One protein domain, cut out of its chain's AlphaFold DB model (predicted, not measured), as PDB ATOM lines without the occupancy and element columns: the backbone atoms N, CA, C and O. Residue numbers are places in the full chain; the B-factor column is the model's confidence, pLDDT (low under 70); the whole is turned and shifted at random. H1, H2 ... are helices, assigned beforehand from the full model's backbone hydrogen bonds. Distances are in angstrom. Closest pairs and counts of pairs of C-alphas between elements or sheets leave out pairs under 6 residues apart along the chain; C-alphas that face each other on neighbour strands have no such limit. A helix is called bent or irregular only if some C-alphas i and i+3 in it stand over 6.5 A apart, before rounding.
ATOM      1  N   GLN A   9      32.592 -32.046 -28.884       94.88
ATOM      2  CA  GLN A   9      31.980 -31.433 -27.708       94.88
ATOM      3  C   GLN A   9      30.654 -32.118 -27.352       94.88
ATOM      4  O   GLN A   9      29.982 -32.686 -28.219       94.88
ATOM      5  N   LEU A  10      30.239 -31.999 -26.087       94.50
ATOM      6  CA  LEU A  10      29.011 -32.620 -25.582       94.50
ATOM      7  C   LEU A  10      27.771 -32.258 -26.416       94.50
ATOM      8  O   LEU A  10      26.968 -33.125 -26.729       94.50
ATOM      9  N   ASN A  11      27.639 -31.005 -26.860       94.19
ATOM     10  CA  ASN A  11      26.530 -30.583 -27.722       94.19
ATOM     11  C   ASN A  11      26.514 -31.312 -29.080       94.19
ATOM     12  O   ASN A  11      25.454 -31.735 -29.536       94.19
ATOM     13  N   SER A  12      27.671 -31.479 -29.726       93.56
ATOM     14  CA  SER A  12      27.804 -32.223 -30.982       93.56
ATOM     15  C   SER A  12      27.531 -33.711 -30.785       93.56
ATOM     16  O   SER A  12      26.880 -34.320 -31.632       93.56
ATOM     17  N   TRP A  13      27.959 -34.275 -29.655       95.62
ATOM     18  CA  TRP A  13      27.604 -35.632 -29.247       95.62
ATOM     19  C   TRP A  13      26.088 -35.799 -29.081       95.62
ATOM     20  O   TRP A  13      25.505 -36.691 -29.696       95.62
ATOM     21  N   THR A  14      25.422 -34.907 -28.341       95.44
ATOM     22  CA  THR A  14      23.961 -34.936 -28.172       95.44
ATOM     23  C   THR A  14      23.241 -34.825 -29.515       95.44
ATOM     24  O   THR A  14      22.342 -35.615 -29.792       95.44
ATOM     25  N   MET A  15      23.662 -33.898 -30.384       94.31
ATOM     26  CA  MET A  15      23.083 -33.759 -31.725       94.31
ATOM     27  C   MET A  15      23.238 -35.036 -32.555       94.31
ATOM     28  O   MET A  15      22.283 -35.448 -33.215       94.31
ATOM     29  N   PHE A  16      24.413 -35.672 -32.521       94.69
ATOM     30  CA  PHE A  16      24.655 -36.943 -33.205       94.69
ATOM     31  C   PHE A  16      23.705 -38.035 -32.702       94.69
ATOM     32  O   PHE A  16      23.026 -38.676 -33.503       94.69
ATOM     33  N   LEU A  17      23.615 -38.208 -31.384       96.56
ATOM     34  CA  LEU A  17      22.763 -39.216 -30.760       96.56
ATOM     35  C   LEU A  17      21.283 -39.026 -31.096       96.56
ATOM     36  O   LEU A  17      20.602 -40.000 -31.421       96.56
ATOM     37  N   ASP A  18      20.799 -37.787 -31.032       95.31
ATOM     38  CA  ASP A  18      19.418 -37.442 -31.362       95.31
ATOM     39  C   ASP A  18      19.115 -37.713 -32.838       95.31
ATOM     40  O   ASP A  18      18.115 -38.353 -33.158       95.31
ATOM     41  N   THR A  19      20.015 -37.296 -33.732       94.62
ATOM     42  CA  THR A  19      19.889 -37.529 -35.181       94.62
ATOM     43  C   THR A  19      19.884 -39.024 -35.511       94.62
ATOM     44  O   THR A  19      19.133 -39.475 -36.373       94.62
ATOM     45  N   ALA A  20      20.689 -39.815 -34.802       95.81
ATOM     46  CA  ALA A  20      20.740 -41.268 -34.939       95.81
ATOM     47  C   ALA A  20      19.630 -41.995 -34.155       95.81
ATOM     48  O   ALA A  20      19.522 -43.219 -34.229       95.81
ATOM     49  N   THR A  21      18.782 -41.287 -33.400       96.12
ATOM     50  CA  THR A  21      17.726 -41.863 -32.540       96.12
ATOM     51  C   THR A  21      18.253 -42.917 -31.548       96.12
ATOM     52  O   THR A  21      17.630 -43.950 -31.268       96.12
ATOM     53  N   ILE A  22      19.456 -42.683 -31.019       96.75
ATOM     54  CA  ILE A  22      20.111 -43.594 -30.072       96.75
ATOM     55  C   ILE A  22      19.477 -43.520 -28.674       96.75
ATOM     56  O   ILE A  22      19.213 -44.589 -28.115       96.75
ATOM     57  N   PRO A  23      19.183 -42.339 -28.100       96.69
ATOM     58  CA  PRO A  23      18.513 -42.271 -26.812       96.69
ATOM     59  C   PRO A  23      17.096 -42.849 -26.887       96.69
ATOM     60  O   PRO A  23      16.393 -42.669 -27.881       96.69
ATOM     61  N   ASP A  24      16.672 -43.521 -25.825       94.25
ATOM     62  CA  ASP A  24      15.325 -44.061 -25.662       94.25
ATOM     63  C   ASP A  24      14.787 -43.646 -24.288       94.25
ATOM     64  O   ASP A  24      15.388 -43.941 -23.255       94.25
ATOM     65  N   VAL A  25      13.668 -42.920 -24.287       92.38
ATOM     66  CA  VAL A  25      13.062 -42.347 -23.076       92.38
ATOM     67  C   VAL A  25      12.492 -43.413 -22.140       92.38
ATOM     68  O   VAL A  25      12.514 -43.218 -20.922       92.38
ATOM     69  N   GLU A  26      12.054 -44.546 -22.691       91.44
ATOM     70  CA  GLU A  26      11.498 -45.671 -21.932       91.44
ATOM     71  C   GLU A  26      12.586 -46.658 -21.481       91.44
ATOM     72  O   GLU A  26      12.366 -47.479 -20.587       91.44
ATOM     73  N   SER A  27      13.787 -46.572 -22.061       91.62
ATOM     74  CA  SER A  27      14.895 -47.451 -21.696       91.62
ATOM     75  C   SER A  27      15.404 -47.161 -20.290       91.62
ATOM     76  O   SER A  27      15.525 -46.016 -19.872       91.62
ATOM     77  N   GLN A  28      15.783 -48.206 -19.557       90.62
ATOM     78  CA  GLN A  28      16.452 -48.073 -18.259       90.62
ATOM     79  C   GLN A  28      17.954 -47.772 -18.377       90.62
ATOM     80  O   GLN A  28      18.588 -47.506 -17.360       90.62
ATOM     81  N   TYR A  29      18.525 -47.861 -19.583       93.19
ATOM     82  CA  TYR A  29      19.976 -47.888 -19.782       93.19
ATOM     83  C   TYR A  29      20.504 -46.861 -20.790       93.19
ATOM     84  O   TYR A  29      21.718 -46.671 -20.857       93.19
ATOM     85  N   ILE A  30      19.641 -46.253 -21.613       95.88
ATOM     86  CA  ILE A  30      20.060 -45.342 -22.690       95.88
ATOM     87  C   ILE A  30      19.135 -44.126 -22.835       95.88
ATOM     88  O   ILE A  30      18.794 -43.699 -23.937       95.88
ATOM     89  N   LYS A  31      18.723 -43.519 -21.722       96.56
ATOM     90  CA  LYS A  31      18.102 -42.188 -21.751       96.56
ATOM     91  C   LYS A  31      19.150 -41.140 -22.116       96.56
ATOM     92  O   LYS A  31      20.353 -41.383 -22.046       96.56
ATOM     93  N   ARG A  32      18.710 -39.917 -22.428       95.31
ATOM     94  CA  ARG A  32      19.634 -38.805 -22.716       95.31
ATOM     95  C   ARG A  32      20.648 -38.568 -21.584       95.31
ATOM     96  O   ARG A  32      21.828 -38.417 -21.861       95.31
ATOM     97  N   SER A  33      20.214 -38.641 -20.325       95.69
ATOM     98  CA  SER A  33      21.102 -38.538 -19.155       95.69
ATOM     99  C   SER A  33      22.136 -39.665 -19.069       95.69
ATOM    100  O   SER A  33      23.260 -39.447 -18.611       95.69
ATOM    101  N   ASP A  34      21.773 -40.871 -19.512       97.00
ATOM    102  CA  ASP A  34      22.696 -42.005 -19.542       97.00
ATOM    103  C   ASP A  34      23.751 -41.777 -20.627       97.00
ATOM    104  O   ASP A  34      24.938 -41.955 -20.379       97.00
ATOM    105  N   CYS A  35      23.345 -41.281 -21.798       97.19
ATOM    106  CA  CYS A  35      24.261 -40.896 -22.867       97.19
ATOM    107  C   CYS A  35      25.255 -39.796 -22.459       97.19
ATOM    108  O   CYS A  35      26.427 -39.873 -22.836       97.19
ATOM    109  N   ASP A  36      24.819 -38.801 -21.683       96.06
ATOM    110  CA  ASP A  36      25.708 -37.769 -21.129       96.06
ATOM    111  C   ASP A  36      26.694 -38.380 -20.121       96.06
ATOM    112  O   ASP A  36      27.883 -38.060 -20.114       96.06
ATOM    113  N   THR A  37      26.233 -39.337 -19.311       96.69
ATOM    114  CA  THR A  37      27.106 -40.086 -18.395       96.69
ATOM    115  C   THR A  37      28.141 -40.909 -19.165       96.69
ATOM    116  O   THR A  37      29.311 -40.931 -18.785       96.69
ATOM    117  N   LEU A  38      27.753 -41.555 -20.270       97.25
ATOM    118  CA  LEU A  38      28.674 -42.312 -21.125       97.25
ATOM    119  C   LEU A  38      29.735 -41.417 -21.775       97.25
ATOM    120  O   LEU A  38      30.889 -41.835 -21.858       97.25
ATOM    121  N   PHE A  39      29.374 -40.196 -22.176       97.31
ATOM    122  CA  PHE A  39      30.332 -39.188 -22.636       97.31
ATOM    123  C   PHE A  39      31.363 -38.878 -21.544       97.31
ATOM    124  O   PHE A  39      32.563 -39.004 -21.780       97.31
ATOM    125  N   ILE A  40      30.903 -38.553 -20.329       96.31
ATOM    126  CA  ILE A  40      31.776 -38.196 -19.197       96.31
ATOM    127  C   ILE A  40      32.715 -39.352 -18.838       96.31
ATOM    128  O   ILE A  40      33.900 -39.140 -18.600       96.31
ATOM    129  N   VAL A  41      32.192 -40.579 -18.799       96.38
ATOM    130  CA  VAL A  41      32.989 -41.770 -18.475       96.38
ATOM    131  C   VAL A  41      34.041 -42.043 -19.548       96.38
ATOM    132  O   VAL A  41      35.157 -42.411 -19.197       96.38
ATOM    133  N   SER A  42      33.711 -41.856 -20.829       96.62
ATOM    134  CA  SER A  42      34.645 -42.121 -21.935       96.62
ATOM    135  C   SER A  42      35.734 -41.050 -22.059       96.62
ATOM    136  O   SER A  42      36.814 -41.344 -22.551       96.62
ATOM    137  N   ASN A  43      35.473 -39.827 -21.588       95.06
ATOM    138  CA  ASN A  43      36.447 -38.730 -21.540       95.06
ATOM    139  C   ASN A  43      37.237 -38.683 -20.213       95.06
ATOM    140  O   ASN A  43      38.006 -37.759 -19.959       95.06
ATOM    141  N   TYR A  44      37.030 -39.650 -19.311       93.75
ATOM    142  CA  TYR A  44      37.664 -39.627 -17.998       93.75
ATOM    143  C   TYR A  44      39.182 -39.844 -18.088       93.75
ATOM    144  O   TYR A  44      39.663 -40.914 -18.458       93.75
ATOM    145  N   GLN A  45      39.941 -38.848 -17.632       89.25
ATOM    146  CA  GLN A  45      41.401 -38.892 -17.558       89.25
ATOM    147  C   GLN A  45      41.856 -39.153 -16.113       89.25
ATOM    148  O   GLN A  45      41.709 -38.299 -15.234       89.25
ATOM    149  N   ALA A  46      42.420 -40.339 -15.857       87.06
ATOM    150  CA  ALA A  46      42.830 -40.757 -14.511       87.06
ATOM    151  C   ALA A  46      44.009 -39.937 -13.953       87.06
ATOM    152  O   ALA A  46      43.982 -39.516 -12.796       87.06
ATOM    153  N   ASP A  47      45.036 -39.689 -14.773       89.50
ATOM    154  CA  ASP A  47      46.163 -38.826 -14.416       89.50
ATOM    155  C   ASP A  47      46.034 -37.477 -15.120       89.50
ATOM    156  O   ASP A  47      46.385 -37.345 -16.288       89.50
ATOM    157  N   LYS A  48      45.583 -36.450 -14.391       84.50
ATOM    158  CA  LYS A  48      45.430 -35.085 -14.922       84.50
ATOM    159  C   LYS A  48      46.747 -34.426 -15.345       84.50
ATOM    160  O   LYS A  48      46.714 -33.413 -16.038       84.50
ATOM    161  N   LYS A  49      47.899 -34.961 -14.935       88.00
ATOM    162  CA  LYS A  49      49.225 -34.421 -15.278       88.00
ATOM    163  C   LYS A  49      49.873 -35.137 -16.461       88.00
ATOM    164  O   LYS A  49      50.981 -34.750 -16.844       88.00
ATOM    165  N   ALA A  50      49.207 -36.146 -17.023       88.44
ATOM    166  CA  ALA A  50      49.699 -36.884 -18.172       88.44
ATOM    167  C   ALA A  50      49.985 -35.918 -19.348       88.44
ATOM    168  O   ALA A  50      49.180 -35.016 -19.611       88.44
ATOM    169  N   PRO A  51      51.139 -36.035 -20.035       86.06
ATOM    170  CA  PRO A  51      51.492 -35.162 -21.156       86.06
ATOM    171  C   PRO A  51      50.430 -35.094 -22.263       86.06
ATOM    172  O   PRO A  51      50.294 -34.054 -22.911       86.06
ATOM    173  N   GLU A  52      49.691 -36.182 -22.457       87.69
ATOM    174  CA  GLU A  52      48.625 -36.371 -23.439       87.69
ATOM    175  C   GLU A  52      47.443 -35.417 -23.203       87.69
ATOM    176  O   GLU A  52      46.822 -34.957 -24.158       87.69
ATOM    177  N   ASN A  53      47.193 -35.006 -21.958       88.69
ATOM    178  CA  ASN A  53      46.088 -34.100 -21.612       88.69
ATOM    179  C   ASN A  53      46.309 -32.664 -22.111       88.69
ATOM    180  O   ASN A  53      45.430 -31.817 -22.008       88.69
ATOM    181  N   LYS A  54      47.493 -32.354 -22.655       87.75
ATOM    182  CA  LYS A  54      47.714 -31.089 -23.372       87.75
ATOM    183  C   LYS A  54      46.928 -31.020 -24.676       87.75
ATOM    184  O   LYS A  54      46.704 -29.920 -25.175       87.75
ATOM    185  N   VAL A  55      46.611 -32.178 -25.251       90.56
ATOM    186  CA  VAL A  55      45.899 -32.294 -26.525       90.56
ATOM    187  C   VAL A  55      44.559 -32.998 -26.374       90.56
ATOM    188  O   VAL A  55      43.676 -32.688 -27.158       90.56
ATOM    189  N   ASN A  56      44.396 -33.878 -25.378       92.56
ATOM    190  CA  ASN A  56      43.115 -34.492 -25.040       92.56
ATOM    191  C   ASN A  56      42.289 -33.569 -24.128       92.56
ATOM    192  O   ASN A  56      42.584 -33.443 -22.937       92.56
ATOM    193  N   ASP A  57      41.279 -32.912 -24.691       90.81
ATOM    194  CA  ASP A  57      40.402 -31.971 -23.985       90.81
ATOM    195  C   ASP A  57      39.504 -32.690 -22.950       90.81
ATOM    196  O   ASP A  57      38.794 -33.636 -23.281       90.81
ATOM    197  N   GLU A  58      39.483 -32.219 -21.695       91.12
ATOM    198  CA  GLU A  58      38.635 -32.772 -20.615       91.12
ATOM    199  C   GLU A  58      37.135 -32.429 -20.754       91.12
ATOM    200  O   GLU A  58      36.319 -32.730 -19.873       91.12
ATOM    201  N   HIS A  59      36.756 -31.734 -21.827       91.75
ATOM    202  CA  HIS A  59      35.378 -31.352 -22.132       91.75
ATOM    203  C   HIS A  59      34.915 -31.798 -23.525       91.75
ATOM    204  O   HIS A  59      33.792 -31.471 -23.936       91.75
ATOM    205  N   ALA A  60      35.748 -32.522 -24.274       94.94
ATOM    206  CA  ALA A  60      35.426 -32.951 -25.627       94.94
ATOM    207  C   ALA A  60      36.129 -34.260 -25.994       94.94
ATOM    208  O   ALA A  60      37.318 -34.421 -25.762       94.94
ATOM    209  N   LEU A  61      35.398 -35.172 -26.637       95.88
ATOM    210  CA  LEU A  61      35.913 -36.494 -26.978       95.88
ATOM    211  C   LEU A  61      36.914 -36.424 -28.132       95.88
ATOM    212  O   LEU A  61      36.599 -35.882 -29.198       95.88
ATOM    213  N   MET A  62      38.066 -37.068 -27.972       94.12
ATOM    214  CA  MET A  62      38.900 -37.471 -29.109       94.12
ATOM    215  C   MET A  62      38.316 -38.701 -29.821       94.12
ATOM    216  O   MET A  62      37.393 -39.354 -29.334       94.12
ATOM    217  N   ARG A  63      38.859 -39.065 -30.993       93.25
ATOM    218  CA  ARG A  63      38.321 -40.169 -31.811       93.25
ATOM    219  C   ARG A  63      38.219 -41.489 -31.044       93.25
ATOM    220  O   ARG A  63      37.221 -42.188 -31.187       93.25
ATOM    221  N   PHE A  64      39.238 -41.854 -30.268       93.81
ATOM    222  CA  PHE A  64      39.228 -43.116 -29.525       93.81
ATOM    223  C   PHE A  64      38.167 -43.118 -28.412       93.81
ATOM    224  O   PHE A  64      37.470 -44.116 -28.252       93.81
ATOM    225  N   GLU A  65      37.975 -41.990 -27.725       96.38
ATOM    226  CA  GLU A  65      36.945 -41.824 -26.691       96.38
ATOM    227  C   GLU A  65      35.540 -41.812 -27.305       96.38
ATOM    228  O   GLU A  65      34.609 -42.385 -26.749       96.38
ATOM    229  N   PHE A  66      35.379 -41.225 -28.495       96.00
ATOM    230  CA  PHE A  66      34.134 -41.301 -29.260       96.00
ATOM    231  C   PHE A  66      33.793 -42.737 -29.669       96.00
ATOM    232  O   PHE A  66      32.643 -43.159 -29.534       96.00
ATOM    233  N   LEU A  67      34.779 -43.513 -30.132       95.81
ATOM    234  CA  LEU A  67      34.583 -44.932 -30.442       95.81
ATOM    235  C   LEU A  67      34.212 -45.733 -29.189       95.81
ATOM    236  O   LEU A  67      33.295 -46.552 -29.241       95.81
ATOM    237  N   GLU A  68      34.868 -45.469 -28.058       97.12
ATOM    238  CA  GLU A  68      34.507 -46.072 -26.774       97.12
ATOM    239  C   GLU A  68      33.069 -45.716 -26.364       97.12
ATOM    240  O   GLU A  68      32.288 -46.608 -26.021       97.12
ATOM    241  N   ALA A  69      32.693 -44.437 -26.453       97.88
ATOM    242  CA  ALA A  69      31.354 -43.960 -26.126       97.88
ATOM    243  C   ALA A  69      30.286 -44.645 -26.992       97.88
ATOM    244  O   ALA A  69      29.267 -45.093 -26.466       97.88
ATOM    245  N   ILE A  70      30.539 -44.813 -28.297       97.12
ATOM    246  CA  ILE A  70      29.652 -45.562 -29.201       97.12
ATOM    247  C   ILE A  70      29.512 -47.018 -28.753       97.12
ATOM    248  O   ILE A  70      28.386 -47.499 -28.643       97.12
ATOM    249  N   ILE A  71      30.611 -47.716 -28.450       97.75
ATOM    250  CA  ILE A  71      30.567 -49.119 -27.997       97.75
ATOM    251  C   ILE A  71      29.750 -49.242 -26.704       97.75
ATOM    252  O   ILE A  71      28.938 -50.161 -26.553       97.75
ATOM    253  N   ARG A  72      29.909 -48.294 -25.773       97.75
ATOM    254  CA  ARG A  72      29.111 -48.242 -24.542       97.75
ATOM    255  C   ARG A  72      27.628 -47.999 -24.835       97.75
ATOM    256  O   ARG A  72      26.788 -48.678 -24.242       97.75
ATOM    257  N   CYS A  73      27.297 -47.103 -25.768       97.62
ATOM    258  CA  CYS A  73      25.921 -46.893 -26.230       97.62
ATOM    259  C   CYS A  73      25.332 -48.166 -26.854       97.62
ATOM    260  O   CYS A  73      24.195 -48.519 -26.544       97.62
ATOM    261  N   SER A  74      26.096 -48.896 -27.673       97.75
ATOM    262  CA  SER A  74      25.673 -50.174 -28.260       97.75
ATOM    263  C   SER A  74      25.335 -51.205 -27.186       97.75
ATOM    264  O   SER A  74      24.251 -51.794 -27.202       97.75
ATOM    265  N   ALA A  75      26.228 -51.377 -26.208       97.19
ATOM    266  CA  ALA A  75      26.034 -52.300 -25.094       97.19
ATOM    267  C   ALA A  75      24.805 -51.943 -24.242       97.19
ATOM    268  O   ALA A  75      24.139 -52.835 -23.720       97.19
ATOM    269  N   ALA A  76      24.510 -50.651 -24.088       96.62
ATOM    270  CA  ALA A  76      23.365 -50.162 -23.330       96.62
ATOM    271  C   ALA A  76      22.037 -50.229 -24.107       96.62
ATOM    272  O   ALA A  76      21.003 -50.477 -23.491       96.62
ATOM    273  N   LYS A  77      22.045 -50.028 -25.431       97.12
ATOM    274  CA  LYS A  77      20.826 -50.036 -26.262       97.12
ATOM    275  C   LYS A  77      20.414 -51.438 -26.715       97.12
ATOM    276  O   LYS A  77      19.227 -51.743 -26.709       97.12
ATOM    277  N   TYR A  78      21.371 -52.277 -27.114       97.44
ATOM    278  CA  TYR A  78      21.100 -53.601 -27.696       97.44
ATOM    279  C   TYR A  78      21.723 -54.764 -26.921       97.44
ATOM    280  O   TYR A  78      21.242 -55.893 -27.031       97.44
ATOM    281  N   GLY A  79      22.764 -54.502 -26.131       94.62
ATOM    282  CA  GLY A  79      23.446 -55.520 -25.336       94.62
ATOM    283  C   GLY A  79      22.692 -55.932 -24.066       94.62
ATOM    284  O   GLY A  79      21.521 -55.609 -23.865       94.62
ATOM    285  N   LYS A  80      23.395 -56.652 -23.180       86.75
ATOM    286  CA  LYS A  80      22.915 -57.066 -21.843       86.75
ATOM    287  C   LYS A  80      21.577 -57.826 -21.859       86.75
ATOM    288  O   LYS A  80      20.817 -57.759 -20.896       86.75
ATOM    289  N   GLY A  81      21.290 -58.542 -22.945       79.44
ATOM    290  CA  GLY A  81      20.085 -59.361 -23.075       79.44
ATOM    291  C   GLY A  81      18.837 -58.572 -23.463       79.44
ATOM    292  O   GLY A  81      17.751 -59.142 -23.452       79.44
ATOM    293  N   ILE A  82      18.979 -57.289 -23.822       87.75
ATOM    294  CA  ILE A  82      17.886 -56.483 -24.386       87.75
ATOM    295  C   ILE A  82      17.536 -57.012 -25.778       87.75
ATOM    296  O   ILE A  82      16.380 -57.325 -26.053       87.75
ATOM    297  N   ALA A  83      18.542 -57.134 -26.645       92.88
ATOM    298  CA  ALA A  83      18.411 -57.770 -27.952       92.88
ATOM    299  C   ALA A  83      19.441 -58.885 -28.155       92.88
ATOM    300  O   ALA A  83      19.119 -59.915 -28.739       92.88
ATOM    301  N   THR A  84      20.656 -58.701 -27.634       94.69
ATOM    302  CA  THR A  84      21.725 -59.700 -27.675       94.69
ATOM    303  C   THR A  84      22.580 -59.657 -26.404       94.69
ATOM    304  O   THR A  84      22.579 -58.682 -25.643       94.69
ATOM    305  N   MET A  85      23.295 -60.749 -26.144       94.06
ATOM    306  CA  MET A  85      24.346 -60.830 -25.125       94.06
ATOM    307  C   MET A  85      25.743 -60.607 -25.717       94.06
ATOM    308  O   MET A  85      26.678 -60.365 -24.954       94.06
ATOM    309  N   ASP A  86      25.892 -60.680 -27.043       96.69
ATOM    310  CA  ASP A  86      27.164 -60.471 -27.724       96.69
ATOM    311  C   ASP A  86      27.407 -58.982 -27.999       96.69
ATOM    312  O   ASP A  86      26.559 -58.270 -28.543       96.69
ATOM    313  N   LEU A  87      28.580 -58.488 -27.600       96.12
ATOM    314  CA  LEU A  87      28.907 -57.071 -27.748       96.12
ATOM    315  C   LEU A  87      29.136 -56.695 -29.216       96.12
ATOM    316  O   LEU A  87      28.755 -55.595 -29.614       96.12
ATOM    317  N   ALA A  88      29.747 -57.578 -30.009       97.06
ATOM    318  CA  ALA A  88      30.012 -57.292 -31.415       97.06
ATOM    319  C   ALA A  88      28.697 -57.168 -32.197       97.06
ATOM    320  O   ALA A  88      28.501 -56.175 -32.900       97.06
ATOM    321  N   GLU A  89      27.756 -58.087 -31.974       97.94
ATOM    322  CA  GLU A  89      26.403 -58.009 -32.527       97.94
ATOM    323  C   GLU A  89      25.674 -56.737 -32.062       97.94
ATOM    324  O   GLU A  89      25.074 -56.037 -32.876       97.94
ATOM    325  N   ALA A  90      25.770 -56.353 -30.782       98.12
ATOM    326  CA  ALA A  90      25.149 -55.117 -30.294       98.12
ATOM    327  C   ALA A  90      25.696 -53.860 -31.000       98.12
ATOM    328  O   ALA A  90      24.940 -52.919 -31.274       98.12
ATOM    329  N   VAL A  91      27.002 -53.829 -31.291       98.06
ATOM    330  CA  VAL A  91      27.637 -52.749 -32.060       98.06
ATOM    331  C   VAL A  91      27.124 -52.742 -33.494       98.06
ATOM    332  O   VAL A  91      26.675 -51.695 -33.963       98.06
ATOM    333  N   GLU A  92      27.110 -53.892 -34.166       98.00
ATOM    334  CA  GLU A  92      26.577 -54.018 -35.525       98.00
ATOM    335  C   GLU A  92      25.119 -53.543 -35.602       98.00
ATOM    336  O   GLU A  92      24.769 -52.730 -36.461       98.00
ATOM    337  N   MET A  93      24.280 -53.943 -34.642       98.00
ATOM    338  CA  MET A  93      22.892 -53.493 -34.547       98.00
ATOM    339  C   MET A  93      22.775 -51.974 -34.402       98.00
ATOM    340  O   MET A  93      21.936 -51.378 -35.079       98.00
ATOM    341  N   LEU A  94      23.603 -51.338 -33.564       97.75
ATOM    342  CA  LEU A  94      23.600 -49.878 -33.417       97.75
ATOM    343  C   LEU A  94      23.940 -49.189 -34.742       97.75
ATOM    344  O   LEU A  94      23.255 -48.248 -35.144       97.75
ATOM    345  N   PHE A  95      24.960 -49.664 -35.454       96.50
ATOM    346  CA  PHE A  95      25.324 -49.062 -36.733       96.50
ATOM    347  C   PHE A  95      24.228 -49.247 -37.783       96.50
ATOM    348  O   PHE A  95      23.806 -48.269 -38.398       96.50
ATOM    349  N   MET A  96      23.721 -50.468 -37.944       97.19
ATOM    350  CA  MET A  96      22.736 -50.793 -38.978       97.19
ATOM    351  C   MET A  96      21.369 -50.149 -38.728       97.19
ATOM    352  O   MET A  96      20.707 -49.738 -39.679       97.19
ATOM    353  N   LYS A  97      20.930 -50.062 -37.466       97.06
ATOM    354  CA  LYS A  97      19.586 -49.575 -37.116       97.06
ATOM    355  C   LYS A  97      19.527 -48.082 -36.810       97.06
ATOM    356  O   LYS A  97      18.461 -47.499 -36.975       97.06
ATOM    357  N   ASN A  98      20.623 -47.475 -36.349       96.69
ATOM    358  CA  ASN A  98      20.633 -46.088 -35.871       96.69
ATOM    359  C   ASN A  98      21.589 -45.191 -36.651       96.69
ATOM    360  O   ASN A  98      21.186 -44.132 -37.118       96.69
ATOM    361  N   VAL A  99      22.858 -45.587 -36.785       95.06
ATOM    362  CA  VAL A  99      23.889 -44.680 -37.317       95.06
ATOM    363  C   VAL A  99      23.796 -44.549 -38.835       95.06
ATOM    364  O   VAL A  99      23.630 -43.439 -39.332       95.06
ATOM    365  N   LEU A 100      23.879 -45.662 -39.572       93.81
ATOM    366  CA  LEU A 100      23.907 -45.664 -41.040       93.81
ATOM    367  C   LEU A 100      22.675 -44.999 -41.678       93.81
ATOM    368  O   LEU A 100      22.873 -44.215 -42.607       93.81
ATOM    369  N   PRO A 101      21.433 -45.226 -41.195       93.88
ATOM    370  CA  PRO A 101      20.252 -44.559 -41.750       93.88
ATOM    371  C   PRO A 101      20.265 -43.032 -41.601       93.88
ATOM    372  O   PRO A 101      19.583 -42.341 -42.356       93.88
ATOM    373  N   SER A 102      21.034 -42.511 -40.643       91.50
ATOM    374  CA  SER A 102      21.092 -41.087 -40.310       91.50
ATOM    375  C   SER A 102      22.343 -40.380 -40.845       91.50
ATOM    376  O   SER A 102      22.535 -39.192 -40.572       91.50
ATOM    377  N   LEU A 103      23.215 -41.072 -41.591       88.50
ATOM    378  CA  LEU A 103      24.426 -40.461 -42.138       88.50
ATOM    379  C   LEU A 103      24.113 -39.483 -43.272       88.50
ATOM    380  O   LEU A 103      23.357 -39.765 -44.201       88.50
ATOM    381  N   THR A 104      24.776 -38.331 -43.227       87.81
ATOM    382  CA  THR A 104      24.786 -37.378 -44.337       87.81
ATOM    383  C   THR A 104      25.767 -37.831 -45.423       87.81
ATOM    384  O   THR A 104      26.740 -38.521 -45.110       87.81
TER     385      THR A 104
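This is residues 9 to 104 of the 316 residues of the protein "Hypothetical protein" of Tetraselmis chuii (UniProt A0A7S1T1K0). Four helices pack in a short series, with H4 nearest the middle, H2 packed slantwise on it, H1 packed on H2, and H5 set across H4 near its last residues. The loop from residue 43 to 62, with the short H3 in it, reaches away from these helices at one end and makes much of the length. The printed part has 96 residues with five named helices, in the order H1, H2, H3, H4, H5, and no named strand; the class is all helix. It is compact, with a radius of gyration of the C-alphas of 13.8 A, and the C-alphas span 41 by 29 by 22 A.

Find C-alpha 10 at (29.011, -32.620, -25.582); from there H1 runs through residues 10 to 19, 14.1 A long. Next look at H2, residues 32 to 42, 15.4 A long, and then at H3, residues 51 to 54, 6.0 A long. H4 begins at C-alpha 63 at (38.321, -40.169, -31.811) and holds residues 63 to 77 over 20.8 A. H5, residues 87 to 102, is 21.8 A long and ends at C-alpha 102 at (21.092, -41.087, -40.310). It has a kink of 32 degrees near residue 96 and is irregular, with C-alphas 97 and 100 7.0 A apart.

Start at H1, which touches H2 at a steep tilt of 51 degrees, opposite ways; their closest C-alphas, of Leu 10 and Phe 39, are 7.3 A apart. H2 touches H4 at a steep tilt of 42 degrees, opposite ways, with the C-alphas of Ser 42 and Glu 65 closest at 5.3 A. H3 touches no helix. H4 touches H5, about perpendicular at 78 degrees, with the closest C-alphas, of Ser 74 and Val 91, 5.0 A apart; H5 touches H4 with residues 87 to 94 alone. H1 and H5 are close but not clearly touching, with the C-alphas of Thr 19 and Ser 102 closest at 6.4 A. H1 and H4 are apart, and so are H2 and H5. In H1, H2 and H4 every O i to N i+4 pair is within hydrogen-bond range, in H5 9 of 12 are, and H3 is too short for such a pair.

The two C-alphas farthest apart, those of Glu 26 and Pro 51, are 41.4 A from each other. The printed part has no cut. The link from H1 to H2, residues 20 to 31, is long, and the other three links are short. The mean pLDDT of the printed part is 94.1, and no printed residue is under 70.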